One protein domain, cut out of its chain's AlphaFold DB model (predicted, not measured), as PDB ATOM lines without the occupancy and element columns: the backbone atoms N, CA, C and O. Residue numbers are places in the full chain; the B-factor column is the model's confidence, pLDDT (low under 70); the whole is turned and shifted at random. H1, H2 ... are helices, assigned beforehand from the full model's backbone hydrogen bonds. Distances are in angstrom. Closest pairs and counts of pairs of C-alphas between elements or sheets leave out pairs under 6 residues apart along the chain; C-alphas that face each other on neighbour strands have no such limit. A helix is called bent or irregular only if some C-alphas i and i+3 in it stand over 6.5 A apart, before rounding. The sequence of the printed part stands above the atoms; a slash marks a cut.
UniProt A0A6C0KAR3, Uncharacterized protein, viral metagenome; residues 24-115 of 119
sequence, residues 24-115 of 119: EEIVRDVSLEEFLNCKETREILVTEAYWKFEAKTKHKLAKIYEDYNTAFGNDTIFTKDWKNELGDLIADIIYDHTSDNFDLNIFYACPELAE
ATOM      1  N   GLU A  24      -3.729  34.709 -37.215       64.44
ATOM      2  CA  GLU A  24      -4.176  33.319 -37.359       64.44
ATOM      3  C   GLU A  24      -3.695  32.679 -38.667       64.44
ATOM      4  O   GLU A  24      -3.403  31.484 -38.684       64.44
ATOM      5  N   GLU A  25      -3.624  33.440 -39.760       70.19
ATOM      6  CA  GLU A  25      -3.135  32.952 -41.054       70.19
ATOM      7  C   GLU A  25      -1.631  32.675 -41.003       70.19
ATOM      8  O   GLU A  25      -1.186  31.631 -41.472       70.19
ATOM      9  N   ILE A  26      -0.862  33.550 -40.351       69.00
ATOM     10  CA  ILE A  26       0.583  33.378 -40.168       69.00
ATOM     11  C   ILE A  26       0.879  32.165 -39.275       69.00
ATOM     12  O   ILE A  26       1.706  31.331 -39.632       69.00
ATOM     13  N   VAL A  27       0.185  32.010 -38.141       67.31
ATOM     14  CA  VAL A  27       0.426  30.890 -37.208       67.31
ATOM     15  C   VAL A  27       0.026  29.535 -37.806       67.31
ATOM     16  O   VAL A  27       0.648  28.527 -37.479       67.31
ATOM     17  N   ARG A  28      -0.956  29.483 -38.719       70.88
ATOM     18  CA  ARG A  28      -1.329  28.239 -39.427       70.88
ATOM     19  C   ARG A  28      -0.249  27.722 -40.371       70.88
ATOM     20  O   ARG A  28      -0.179  26.511 -40.579       70.88
ATOM     21  N   ASP A  29       0.553  28.617 -40.936       74.06
ATOM     22  CA  ASP A  29       1.614  28.265 -41.883       74.06
ATOM     23  C   ASP A  29       2.916  27.846 -41.179       74.06
ATOM     24  O   ASP A  29       3.804  27.272 -41.811       74.06
ATOM     25  N   VAL A  30       3.030  28.105 -39.873       71.38
ATOM     26  CA  VAL A  30       4.210  27.795 -39.060       71.38
ATOM     27  C   VAL A  30       3.957  26.515 -38.261       71.38
ATOM     28  O   VAL A  30       2.894  26.318 -37.669       71.38
ATOM     29  N   SER A  31       4.927  25.603 -38.224       78.56
ATOM     30  CA  SER A  31       4.813  24.429 -37.353       78.56
ATOM     31  C   SER A  31       4.932  24.829 -35.878       78.56
ATOM     32  O   SER A  31       5.610  25.797 -35.539       78.56
ATOM     33  N   LEU A  32       4.325  24.061 -34.965       70.31
ATOM     34  CA  LEU A  32       4.485  24.295 -33.522       70.31
ATOM     35  C   LEU A  32       5.969  24.364 -33.125       70.31
ATOM     36  O   LEU A  32       6.354  25.198 -32.316       70.31
ATOM     37  N   GLU A  33       6.816  23.520 -33.714       74.06
ATOM     38  CA  GLU A  33       8.251  23.503 -33.426       74.06
ATOM     39  C   GLU A  33       8.959  24.782 -33.894       74.06
ATOM     40  O   GLU A  33       9.772  25.333 -33.154       74.06
ATOM     41  N   GLU A  34       8.628  25.304 -35.077       72.44
ATOM     42  CA  GLU A  34       9.155  26.587 -35.563       72.44
ATOM     43  C   GLU A  34       8.638  27.770 -34.738       72.44
ATOM     44  O   GLU A  34       9.415  28.659 -34.393       72.44
ATOM     45  N   PHE A  35       7.361  27.752 -34.346       71.69
ATOM     46  CA  PHE A  35       6.758  28.775 -33.493       71.69
ATOM     47  C   PHE A  35       7.431  28.818 -32.118       71.69
ATOM     48  O   PHE A  35       7.885  29.869 -31.664       71.69
ATOM     49  N   LEU A  36       7.569  27.655 -31.474       67.50
ATOM     50  CA  LEU A  36       8.242  27.532 -30.184       67.50
ATOM     51  C   LEU A  36       9.719  27.898 -30.274       67.50
ATOM     52  O   LEU A  36      10.266  28.383 -29.288       67.50
ATOM     53  N   ASN A  37      10.368  27.681 -31.421       75.19
ATOM     54  CA  ASN A  37      11.771  28.021 -31.634       75.19
ATOM     55  C   ASN A  37      12.012  29.455 -32.113       75.19
ATOM     56  O   ASN A  37      13.167  29.889 -32.128       75.19
ATOM     57  N   CYS A  38      10.962  30.227 -32.399       74.56
ATOM     58  CA  CYS A  38      11.089  31.626 -32.779       74.56
ATOM     59  C   CYS A  38      11.651  32.457 -31.615       74.56
ATOM     60  O   CYS A  38      11.009  32.665 -30.579       74.56
ATOM     61  N   LYS A  39      12.894  32.923 -31.770       71.88
ATOM     62  CA  LYS A  39      13.579  33.755 -30.772       71.88
ATOM     63  C   LYS A  39      12.904  35.117 -30.624       71.88
ATOM     64  O   LYS A  39      12.727  35.583 -29.508       71.88
ATOM     65  N   GLU A  40      12.484  35.698 -31.741       69.19
ATOM     66  CA  GLU A  40      11.872  37.024 -31.798       69.19
ATOM     67  C   GLU A  40      10.532  37.058 -31.054       69.19
ATOM     68  O   GLU A  40      10.333  37.887 -30.172       69.19
ATOM     69  N   THR A  41       9.657  36.072 -31.283       68.69
ATOM     70  CA  THR A  41       8.388  35.943 -30.547       68.69
ATOM     71  C   THR A  41       8.609  35.797 -29.040       68.69
ATOM     72  O   THR A  41       7.900  36.412 -28.244       68.69
ATOM     73  N   ARG A  42       9.620  35.018 -28.630       68.56
ATOM     74  CA  ARG A  42       9.995  34.891 -27.215       68.56
ATOM     75  C   ARG A  42      10.472  36.208 -26.621       68.56
ATOM     76  O   ARG A  42      10.057  36.553 -25.520       68.56
ATOM     77  N   GLU A  43      11.325  36.930 -27.335       70.06
ATOM     78  CA  GLU A  43      11.854  38.213 -26.878       70.06
ATOM     79  C   GLU A  43      10.744  39.253 -26.719       70.06
ATOM     80  O   GLU A  43      10.697  39.914 -25.683       70.06
ATOM     81  N   ILE A  44       9.806  39.340 -27.667       69.81
ATOM     82  CA  ILE A  44       8.660  40.257 -27.577       69.81
ATOM     83  C   ILE A  44       7.790  39.908 -26.361       69.81
ATOM     84  O   ILE A  44       7.464  40.790 -25.571       69.81
ATOM     85  N   LEU A  45       7.465  38.628 -26.151       69.12
ATOM     86  CA  LEU A  45       6.631  38.194 -25.022       69.12
ATOM     87  C   LEU A  45       7.281  38.468 -23.661       69.12
ATOM     88  O   LEU A  45       6.618  38.974 -22.756       69.12
ATOM     89  N   VAL A  46       8.575  38.168 -23.518       70.31
ATOM     90  CA  VAL A  46       9.335  38.448 -22.288       70.31
ATOM     91  C   VAL A  46       9.423  39.953 -22.036       70.31
ATOM     92  O   VAL A  46       9.247  40.401 -20.903       70.31
ATOM     93  N   THR A  47       9.642  40.736 -23.093       73.81
ATOM     94  CA  THR A  47       9.726  42.200 -23.020       73.81
ATOM     95  C   THR A  47       8.388  42.802 -22.591       73.81
ATOM     96  O   THR A  47       8.336  43.576 -21.641       73.81
ATOM     97  N   GLU A  48       7.284  42.391 -23.212       75.38
ATOM     98  CA  GLU A  48       5.930  42.827 -22.855       75.38
ATOM     99  C   GLU A  48       5.547  42.459 -21.416       75.38
ATOM    100  O   GLU A  48       4.932  43.247 -20.692       75.38
ATOM    101  N   ALA A  49       5.910  41.254 -20.979       75.81
ATOM    102  CA  ALA A  49       5.688  40.812 -19.609       75.81
ATOM    103  C   ALA A  49       6.436  41.688 -18.599       75.81
ATOM    104  O   ALA A  49       5.846  42.122 -17.603       75.81
ATOM    105  N   TYR A  50       7.696  42.003 -18.901       79.00
ATOM    106  CA  TYR A  50       8.515  42.881 -18.081       79.00
ATOM    107  C   TYR A  50       7.922  44.294 -18.030       79.00
ATOM    108  O   TYR A  50       7.715  44.825 -16.941       79.00
ATOM    109  N   TRP A  51       7.523  44.875 -19.167       80.69
ATOM    110  CA  TRP A  51       6.893  46.202 -19.191       80.69
ATOM    111  C   TRP A  51       5.582  46.252 -18.403       80.69
ATOM    112  O   TRP A  51       5.306  47.223 -17.693       80.69
ATOM    113  N   LYS A  52       4.769  45.191 -18.463       82.25
ATOM    114  CA  LYS A  52       3.549  45.082 -17.648       82.25
ATOM    115  C   LYS A  52       3.870  45.015 -16.158       82.25
ATOM    116  O   LYS A  52       3.163  45.646 -15.364       82.25
ATOM    117  N   PHE A  53       4.906  44.271 -15.776       84.94
ATOM    118  CA  PHE A  53       5.392  44.227 -14.400       84.94
ATOM    119  C   PHE A  53       5.903  45.598 -13.943       84.94
ATOM    120  O   PHE A  53       5.500  46.075 -12.879       84.94
ATOM    121  N   GLU A  54       6.716  46.263 -14.759       84.31
ATOM    122  CA  GLU A  54       7.267  47.585 -14.477       84.31
ATOM    123  C   GLU A  54       6.154  48.612 -14.240       84.31
ATOM    124  O   GLU A  54       6.094  49.259 -13.188       84.31
ATOM    125  N   ALA A  55       5.182  48.667 -15.151       83.50
ATOM    126  CA  ALA A  55       4.068  49.603 -15.070       83.50
ATOM    127  C   ALA A  55       3.150  49.364 -13.857       83.50
ATOM    128  O   ALA A  55       2.635  50.319 -13.273       83.50
ATOM    129  N   LYS A  56       2.900  48.106 -13.462       86.81
ATOM    130  CA  LYS A  56       1.863  47.776 -12.457       86.81
ATOM    131  C   LYS A  56       2.389  47.422 -11.070       86.81
ATOM    132  O   LYS A  56       1.651  47.618 -10.093       86.81
ATOM    133  N   THR A  57       3.603  46.887 -10.985       87.06
ATOM    134  CA  THR A  57       4.093  46.163  -9.804       87.06
ATOM    135  C   THR A  57       5.426  46.703  -9.300       87.06
ATOM    136  O   THR A  57       5.549  46.893  -8.090       87.06
ATOM    137  N   LYS A  58       6.383  47.028 -10.185       90.88
ATOM    138  CA  LYS A  58       7.746  47.450  -9.799       90.88
ATOM    139  C   LYS A  58       7.752  48.609  -8.801       90.88
ATOM    140  O   LYS A  58       8.271  48.464  -7.698       90.88
ATOM    141  N   HIS A  59       7.045  49.695  -9.112       91.50
ATOM    142  CA  HIS A  59       6.942  50.865  -8.228       91.50
ATOM    143  C   HIS A  59       6.356  50.544  -6.840       91.50
ATOM    144  O   HIS A  59       6.714  51.179  -5.852       91.50
ATOM    145  N   LYS A  60       5.458  49.554  -6.732       92.75
ATOM    146  CA  LYS A  60       4.872  49.147  -5.444       92.75
ATOM    147  C   LYS A  60       5.875  48.370  -4.604       92.75
ATOM    148  O   LYS A  60       5.926  48.566  -3.397       92.75
ATOM    149  N   LEU A  61       6.663  47.503  -5.236       92.06
ATOM    150  CA  LEU A  61       7.731  46.763  -4.564       92.06
ATOM    151  C   LEU A  61       8.839  47.705  -4.093       92.06
ATOM    152  O   LEU A  61       9.234  47.633  -2.930       92.06
ATOM    153  N   ALA A  62       9.253  48.645  -4.947       91.75
ATOM    154  CA  ALA A  62      10.195  49.694  -4.572       91.75
ATOM    155  C   ALA A  62       9.675  50.503  -3.370       91.75
ATOM    156  O   ALA A  62      10.397  50.701  -2.395       91.75
ATOM    157  N   LYS A  63       8.382  50.859  -3.368       92.06
ATOM    158  CA  LYS A  63       7.739  51.552  -2.243       92.06
ATOM    159  C   LYS A  63       7.746  50.738  -0.945       92.06
ATOM    160  O   LYS A  63       8.033  51.287   0.114       92.06
ATOM    161  N   ILE A  64       7.467  49.434  -1.009       92.81
ATOM    162  CA  ILE A  64       7.532  48.546   0.166       92.81
ATOM    163  C   ILE A  64       8.952  48.527   0.745       92.81
ATOM    164  O   ILE A  64       9.122  48.594   1.965       92.81
ATOM    165  N   TYR A  65       9.968  48.461  -0.117       91.94
ATOM    166  CA  TYR A  65      11.357  48.539   0.316       91.94
ATOM    167  C   TYR A  65      11.685  49.892   0.962       91.94
ATOM    168  O   TYR A  65      12.281  49.913   2.035       91.94
ATOM    169  N   GLU A  66      11.273  51.009   0.358       91.25
ATOM    170  CA  GLU A  66      11.464  52.350   0.929       91.25
ATOM    171  C   GLU A  66      10.883  52.463   2.338       91.25
ATOM    172  O   GLU A  66      11.534  52.984   3.250       91.25
ATOM    173  N   ASP A  67       9.658  51.972   2.525       91.00
ATOM    174  CA  ASP A  67       8.968  52.012   3.809       91.00
ATOM    175  C   ASP A  67       9.717  51.153   4.844       91.00
ATOM    176  O   ASP A  67       9.934  51.590   5.979       91.00
ATOM    177  N   TYR A  68      10.205  49.975   4.438       89.69
ATOM    178  CA  TYR A  68      11.051  49.120   5.272       89.69
ATOM    179  C   TYR A  68      12.377  49.798   5.645       89.69
ATOM    180  O   TYR A  68      12.723  49.874   6.824       89.69
ATOM    181  N   ASN A  69      13.118  50.324   4.670       90.25
ATOM    182  CA  ASN A  69      14.409  50.973   4.892       90.25
ATOM    183  C   ASN A  69      14.266  52.252   5.735       90.25
ATOM    184  O   ASN A  69      15.120  52.561   6.566       90.25
ATOM    185  N   THR A  70      13.147  52.964   5.605       88.19
ATOM    186  CA  THR A  70      12.826  54.116   6.455       88.19
ATOM    187  C   THR A  70      12.565  53.697   7.899       88.19
ATOM    188  O   THR A  70      13.085  54.331   8.820       88.19
ATOM    189  N   ALA A  71      11.777  52.639   8.105       88.25
ATOM    190  CA  ALA A  71      11.369  52.186   9.432       88.25
ATOM    191  C   ALA A  71      12.467  51.416  10.183       88.25
ATOM    192  O   ALA A  71      12.567  51.523  11.405       88.25
ATOM    193  N   PHE A  72      13.286  50.645   9.466       85.81
ATOM    194  CA  PHE A  72      14.197  49.664  10.059       85.81
ATOM    195  C   PHE A  72      15.655  49.809   9.619       85.81
ATOM    196  O   PHE A  72      16.520  49.240  10.284       85.81
ATOM    197  N   GLY A  73      15.948  50.563   8.553       79.62
ATOM    198  CA  GLY A  73      17.305  50.742   8.030       79.62
ATOM    199  C   GLY A  73      18.239  51.319   9.089       79.62
ATOM    200  O   GLY A  73      18.044  52.436   9.578       79.62
ATOM    201  N   ASN A  74      19.243  50.533   9.472       79.88
ATOM    202  CA  ASN A  74      20.226  50.878  10.489       79.88
ATOM    203  C   ASN A  74      21.515  50.078  10.271       79.88
ATOM    204  O   ASN A  74      21.477  48.944   9.807       79.88
ATOM    205  N   ASP A  75      22.658  50.607  10.693       78.69
ATOM    206  CA  ASP A  75      23.967  49.982  10.437       78.69
ATOM    207  C   ASP A  75      24.236  48.692  11.244       78.69
ATOM    208  O   ASP A  75      25.358  48.192  11.271       78.69
ATOM    209  N   THR A  76      23.215  48.141  11.903       72.44
ATOM    210  CA  THR A  76      23.309  46.976  12.792       72.44
ATOM    211  C   THR A  76      22.803  45.696  12.129       72.44
ATOM    212  O   THR A  76      23.355  44.631  12.385       72.44
ATOM    213  N   ILE A  77      21.750  45.777  11.303       68.75
ATOM    214  CA  ILE A  77      21.139  44.610  10.633       68.75
ATOM    215  C   ILE A  77      21.192  44.765   9.110       68.75
ATOM    216  O   ILE A  77      21.676  43.870   8.423       68.75
ATOM    217  N   PHE A  78      20.739  45.906   8.589       73.81
ATOM    218  CA  PHE A  78      20.793  46.238   7.166       73.81
ATOM    219  C   PHE A  78      21.212  47.692   7.017       73.81
ATOM    220  O   PHE A  78      20.438  48.585   7.374       73.81
ATOM    221  N   THR A  79      22.427  47.909   6.494       83.31
ATOM    222  CA  THR A  79      22.977  49.246   6.243       83.31
ATOM    223  C   THR A  79      21.933  50.110   5.566       83.31
ATOM    224  O   THR A  79      21.354  49.718   4.552       83.31
ATOM    225  N   LYS A  80      21.684  51.277   6.157       85.00
ATOM    226  CA  LYS A  80      20.627  52.154   5.682       85.00
ATOM    227  C   LYS A  80      20.953  52.640   4.276       85.00
ATOM    228  O   LYS A  80      21.979  53.280   4.048       85.00
ATOM    229  N   ASP A  81      20.037  52.394   3.353       87.19
ATOM    230  CA  ASP A  81      20.088  52.970   2.021       87.19
ATOM    231  C   ASP A  81      19.540  54.396   2.089       87.19
ATOM    232  O   ASP A  81      18.346  54.645   1.948       87.19
ATOM    233  N   TRP A  82      20.410  55.358   2.383       84.44
ATOM    234  CA  TRP A  82      20.015  56.746   2.635       84.44
ATOM    235  C   TRP A  82      19.241  57.408   1.496       84.44
ATOM    236  O   TRP A  82      18.561  58.407   1.730       84.44
ATOM    237  N   LYS A  83      19.352  56.873   0.282       85.75
ATOM    238  CA  LYS A  83      18.712  57.421  -0.908       85.75
ATOM    239  C   LYS A  83      17.590  56.536  -1.453       85.75
ATOM    240  O   LYS A  83      16.938  56.950  -2.403       85.75
ATOM    241  N   ASN A  84      17.352  55.373  -0.843       83.81
ATOM    242  CA  ASN A  84      16.432  54.343  -1.329       83.81
ATOM    243  C   ASN A  84      16.702  53.903  -2.784       83.81
ATOM    244  O   ASN A  84      15.786  53.496  -3.494       83.81
ATOM    245  N   GLU A  85      17.958  53.972  -3.236       85.81
ATOM    246  CA  GLU A  85      18.345  53.627  -4.612       85.81
ATOM    247  C   GLU A  85      18.210  52.116  -4.898       85.81
ATOM    248  O   GLU A  85      18.149  51.708  -6.054       85.81
ATOM    249  N   LEU A  86      18.131  51.270  -3.863       88.25
ATOM    250  CA  LEU A  86      18.049  49.813  -4.012       88.25
ATOM    251  C   LEU A  86      16.624  49.280  -4.216       88.25
ATOM    252  O   LEU A  86      16.467  48.099  -4.530       88.25
ATOM    253  N   GLY A  87      15.590  50.112  -4.051       87.69
ATOM    254  CA  GLY A  87      14.193  49.674  -4.161       87.69
ATOM    255  C   GLY A  87      13.853  49.103  -5.537       87.69
ATOM    256  O   GLY A  87      13.254  48.029  -5.628       87.69
ATOM    257  N   ASP A  88      14.299  49.775  -6.598       86.50
ATOM    258  CA  ASP A  88      14.109  49.304  -7.973       86.50
ATOM    259  C   ASP A  88      14.897  48.022  -8.251       86.50
ATOM    260  O   ASP A  88      14.357  47.088  -8.840       86.50
ATOM    261  N   LEU A  89      16.136  47.929  -7.755       88.75
ATOM    262  CA  LEU A  89      16.974  46.742  -7.933       88.75
ATOM    263  C   LEU A  89      16.344  45.503  -7.278       88.75
ATOM    264  O   LEU A  89      16.366  44.413  -7.841       88.75
ATOM    265  N   ILE A  90      15.756  45.665  -6.090       89.94
ATOM    266  CA  ILE A  90      15.038  44.583  -5.409       89.94
ATOM    267  C   ILE A  90      13.798  44.170  -6.197       89.94
ATOM    268  O   ILE A  90      13.510  42.979  -6.293       89.94
ATOM    269  N   ALA A  91      13.066  45.128  -6.764       89.75
ATOM    270  CA  ALA A  91      11.912  44.820  -7.592       89.75
ATOM    271  C   ALA A  91      12.307  44.031  -8.855       89.75
ATOM    272  O   ALA A  91      11.616  43.070  -9.193       89.75
ATOM    273  N   ASP A  92      13.436  44.367  -9.484       86.00
ATOM    274  CA  ASP A  92      13.977  43.627 -10.633       86.00
ATOM    275  C   ASP A  92      14.394  42.198 -10.242       86.00
ATOM    276  O   ASP A  92      13.990  41.237 -10.891       86.00
ATOM    277  N   ILE A  93      15.081  42.024  -9.106       88.12
ATOM    278  CA  ILE A  93      15.432  40.689  -8.583       88.12
ATOM    279  C   ILE A  93      14.176  39.847  -8.310       88.12
ATOM    280  O   ILE A  93      14.145  38.649  -8.591       88.12
ATOM    281  N   ILE A  94      13.125  40.452  -7.749       87.38
ATOM    282  CA  ILE A  94      11.857  39.752  -7.514       87.38
ATOM    283  C   ILE A  94      11.251  39.301  -8.844       87.38
ATOM    284  O   ILE A  94      10.784  38.166  -8.926       87.38
ATOM    285  N   TYR A  95      11.270  40.141  -9.879       85.62
ATOM    286  CA  TYR A  95      10.779  39.760 -11.201       85.62
ATOM    287  C   TYR A  95      11.562  38.582 -11.782       85.62
ATOM    288  O   TYR A  95      10.954  37.602 -12.203       85.62
ATOM    289  N   ASP A  96      12.890  38.605 -11.716       85.12
ATOM    290  CA  ASP A  96      13.730  37.522 -12.240       85.12
ATOM    291  C   ASP A  96      13.419  36.160 -11.593       85.12
ATOM    292  O   ASP A  96      13.556  35.114 -12.227       85.12
ATOM    293  N   HIS A  97      12.948  36.155 -10.342       83.12
ATOM    294  CA  HIS A  97      12.595  34.938  -9.603       83.12
ATOM    295  C   HIS A  97      11.108  34.576  -9.608       83.12
ATOM    296  O   HIS A  97      10.752  33.483  -9.162       83.12
ATOM    297  N   THR A  98      10.238  35.475 -10.064       79.31
ATOM    298  CA  THR A  98       8.778  35.269 -10.064       79.31
ATOM    299  C   THR A  98       8.159  35.338 -11.449       79.31
ATOM    300  O   THR A  98       6.994  34.976 -11.592       79.31
ATOM    301  N   SER A  99       8.911  35.794 -12.452       76.75
ATOM    302  CA  SER A  99       8.459  35.857 -13.832       76.75
ATOM    303  C   SER A  99       8.004  34.477 -14.291       76.75
ATOM    304  O   SER A  99       8.690  33.465 -14.117       76.75
ATOM    305  N   ASP A 100       6.793  34.439 -14.839       67.94
ATOM    306  CA  ASP A 100       6.234  33.209 -15.362       67.94
ATOM    307  C   ASP A 100       7.067  32.765 -16.567       67.94
ATOM    308  O   ASP A 100       7.317  33.532 -17.503       67.94
ATOM    309  N   ASN A 101       7.453  31.490 -16.587       64.56
ATOM    310  CA  ASN A 101       7.857  30.863 -17.836       64.56
ATOM    311  C   ASN A 101       6.600  30.744 -18.700       64.56
ATOM    312  O   ASN A 101       5.769  29.866 -18.461       64.56
ATOM    313  N   PHE A 102       6.435  31.646 -19.670       63.56
ATOM    314  CA  PHE A 102       5.297  31.611 -20.585       63.56
ATOM    315  C   PHE A 102       5.217  30.251 -21.281       63.56
ATOM    316  O   PHE A 102       6.154  29.837 -21.969       63.56
ATOM    317  N   ASP A 103       4.081  29.568 -21.133       66.38
ATOM    318  CA  ASP A 103       3.781  28.382 -21.927       66.38
ATOM    319  C   ASP A 103       3.388  28.819 -23.339       66.38
ATOM    320  O   ASP A 103       2.231  29.112 -23.639       66.38
ATOM    321  N   LEU A 104       4.385  28.889 -24.215       67.06
ATOM    322  CA  LEU A 104       4.223  29.343 -25.593       67.06
ATOM    323  C   LEU A 104       3.291  28.442 -26.413       67.06
ATOM    324  O   LEU A 104       2.763  28.885 -27.432       67.06
ATOM    325  N   ASN A 105       3.027  27.210 -25.959       69.31
ATOM    326  CA  ASN A 105       2.089  26.314 -26.633       69.31
ATOM    327  C   ASN A 105       0.674  26.908 -26.690       69.31
ATOM    328  O   ASN A 105      -0.064  26.639 -27.639       69.31
ATOM    329  N   ILE A 106       0.295  27.738 -25.710       69.00
ATOM    330  CA  ILE A 106      -1.050  28.320 -25.655       69.00
ATOM    331  C   ILE A 106      -1.293  29.328 -26.782       69.00
ATOM    332  O   ILE A 106      -2.401  29.405 -27.301       69.00
ATOM    333  N   PHE A 107      -0.254  30.050 -27.211       68.75
ATOM    334  CA  PHE A 107      -0.351  31.023 -28.300       68.75
ATOM    335  C   PHE A 107      -0.406  30.349 -29.670       68.75
ATOM    336  O   PHE A 107      -1.016  30.886 -30.587       68.75
ATOM    337  N   TYR A 108       0.165  29.150 -29.801       69.19
ATOM    338  CA  TYR A 108      -0.021  28.333 -30.997       69.19
ATOM    339  C   TYR A 108      -1.452  27.784 -31.093       69.19
ATOM    340  O   TYR A 108      -2.066  27.801 -32.156       69.19
ATOM    341  N   ALA A 109      -1.999  27.308 -29.970       72.00
ATOM    342  CA  ALA A 109      -3.353  26.758 -29.917       72.00
ATOM    343  C   ALA A 109      -4.445  27.835 -30.052       72.00
ATOM    344  O   ALA A 109      -5.496  27.571 -30.635       72.00
ATOM    345  N   CYS A 110      -4.187  29.038 -29.531       74.06
ATOM    346  CA  CYS A 110      -5.101  30.178 -29.534       74.06
ATOM    347  C   CYS A 110      -4.351  31.465 -29.948       74.06
ATOM    348  O   CYS A 110      -3.985  32.264 -29.078       74.06
ATOM    349  N   PRO A 111      -4.129  31.694 -31.258       70.06
ATOM    350  CA  PRO A 111      -3.351  32.838 -31.762       70.06
ATOM    351  C   PRO A 111      -3.933  34.204 -31.380       70.06
ATOM    352  O   PRO A 111      -3.197  35.165 -31.171       70.06
ATOM    353  N   GLU A 112      -5.250  34.275 -31.207       68.94
ATOM    354  CA  GLU A 112      -5.997  35.445 -30.725       68.94
ATOM    355  C   GLU A 112      -5.526  35.960 -29.350       68.94
ATOM    356  O   GLU A 112      -5.600  37.154 -29.067       68.94
ATOM    357  N   LEU A 113      -4.952  35.095 -28.506       66.62
ATOM    358  CA  LEU A 113      -4.361  35.514 -27.230       66.62
ATOM    359  C   LEU A 113      -3.062  36.314 -27.406       66.62
ATOM    360  O   LEU A 113      -2.652  37.017 -26.480       66.62
ATOM    361  N   ALA A 114      -2.416  36.216 -28.569       61.91
ATOM    362  CA  ALA A 114      -1.185  36.930 -28.880       61.91
ATOM    363  C   ALA A 114      -1.434  38.312 -29.512       61.91
ATOM    364  O   ALA A 114      -0.520  39.127 -29.566       61.91
ATOM    365  N   GLU A 115      -2.662  38.627 -29.938       62.28
ATOM    366  CA  GLU A 115      -3.007  39.894 -30.604       62.28
ATOM    367  C   GLU A 115      -2.552  41.170 -29.849       62.28
ATOM    368  O   GLU A 115      -2.083  42.107 -30.496       62.28
TER     369      GLU A 115
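What this domain is: This is residues 24 to 115 of the 119 residues of an uncharacterized protein of viral metagenome (UniProt A0A6C0KAR3). A rod is built along one long bent helix, H3, with H4 folded back on its second arm and the short helices H1, H2, H5 and H6 gathered at one end. The printed part has 92 residues, 69 of them in the six named helices, H1 to H6 in chain order, with no named strand; its class is all helix, and it is extended, with a radius of gyration of the C-alphas of 19.2 A and spans of 61 by 19 by 16 A.

How they stand to each other: H3, residues 39 to 72, was assigned as one helix by its hydrogen bonds but is bent, C-alphas 56 and 59 being 7.3 A apart; arms H3a, 39 to 56, and H3b, 59 to 72, stand at a steep tilt of 50 degrees. H4, residues 86 to 98, touches H3b with residues 86 to 91 alone, opposite ways at a steep tilt of 56 degrees; the closest C-alphas, Ala 62 and Gly 87, are 4.0 A apart. H2, residues 32 to 37, touches H5, residues 105 to 109; the closest C-alphas, Leu 32 and Tyr 108, are 6.6 A apart. H1, residues 24 to 29, only just touches H6, residues 111 to 115, with 3 pairs of C-alphas within 8 A, the closest Glu 24 and Pro 111 at 5.7 A. Every O i to N i+4 pair is within hydrogen-bond range in H2, H3a, H3b, H4 and H5, but 1 of 2 in H1 and 0 of 1 in H6, where 2 of 2 O i to N i+3 pairs are.

Where its parts are: H3a, 25.9 A, begins at C-alpha 39 (13.579, 33.755, -30.772); H3b, 19.7 A, ends at C-alpha 72 (14.197, 49.664, 10.059); H4 is 18.3 A.

The domain as a whole: The printed part has no cut; the C-alphas farthest apart, Asp 29 and Thr 76, are 61.7 A apart. Residues 73 to 85 make the long link. Mean pLDDT of the printed part is 78.4, with 23 residues under 70, among them 100 to 108.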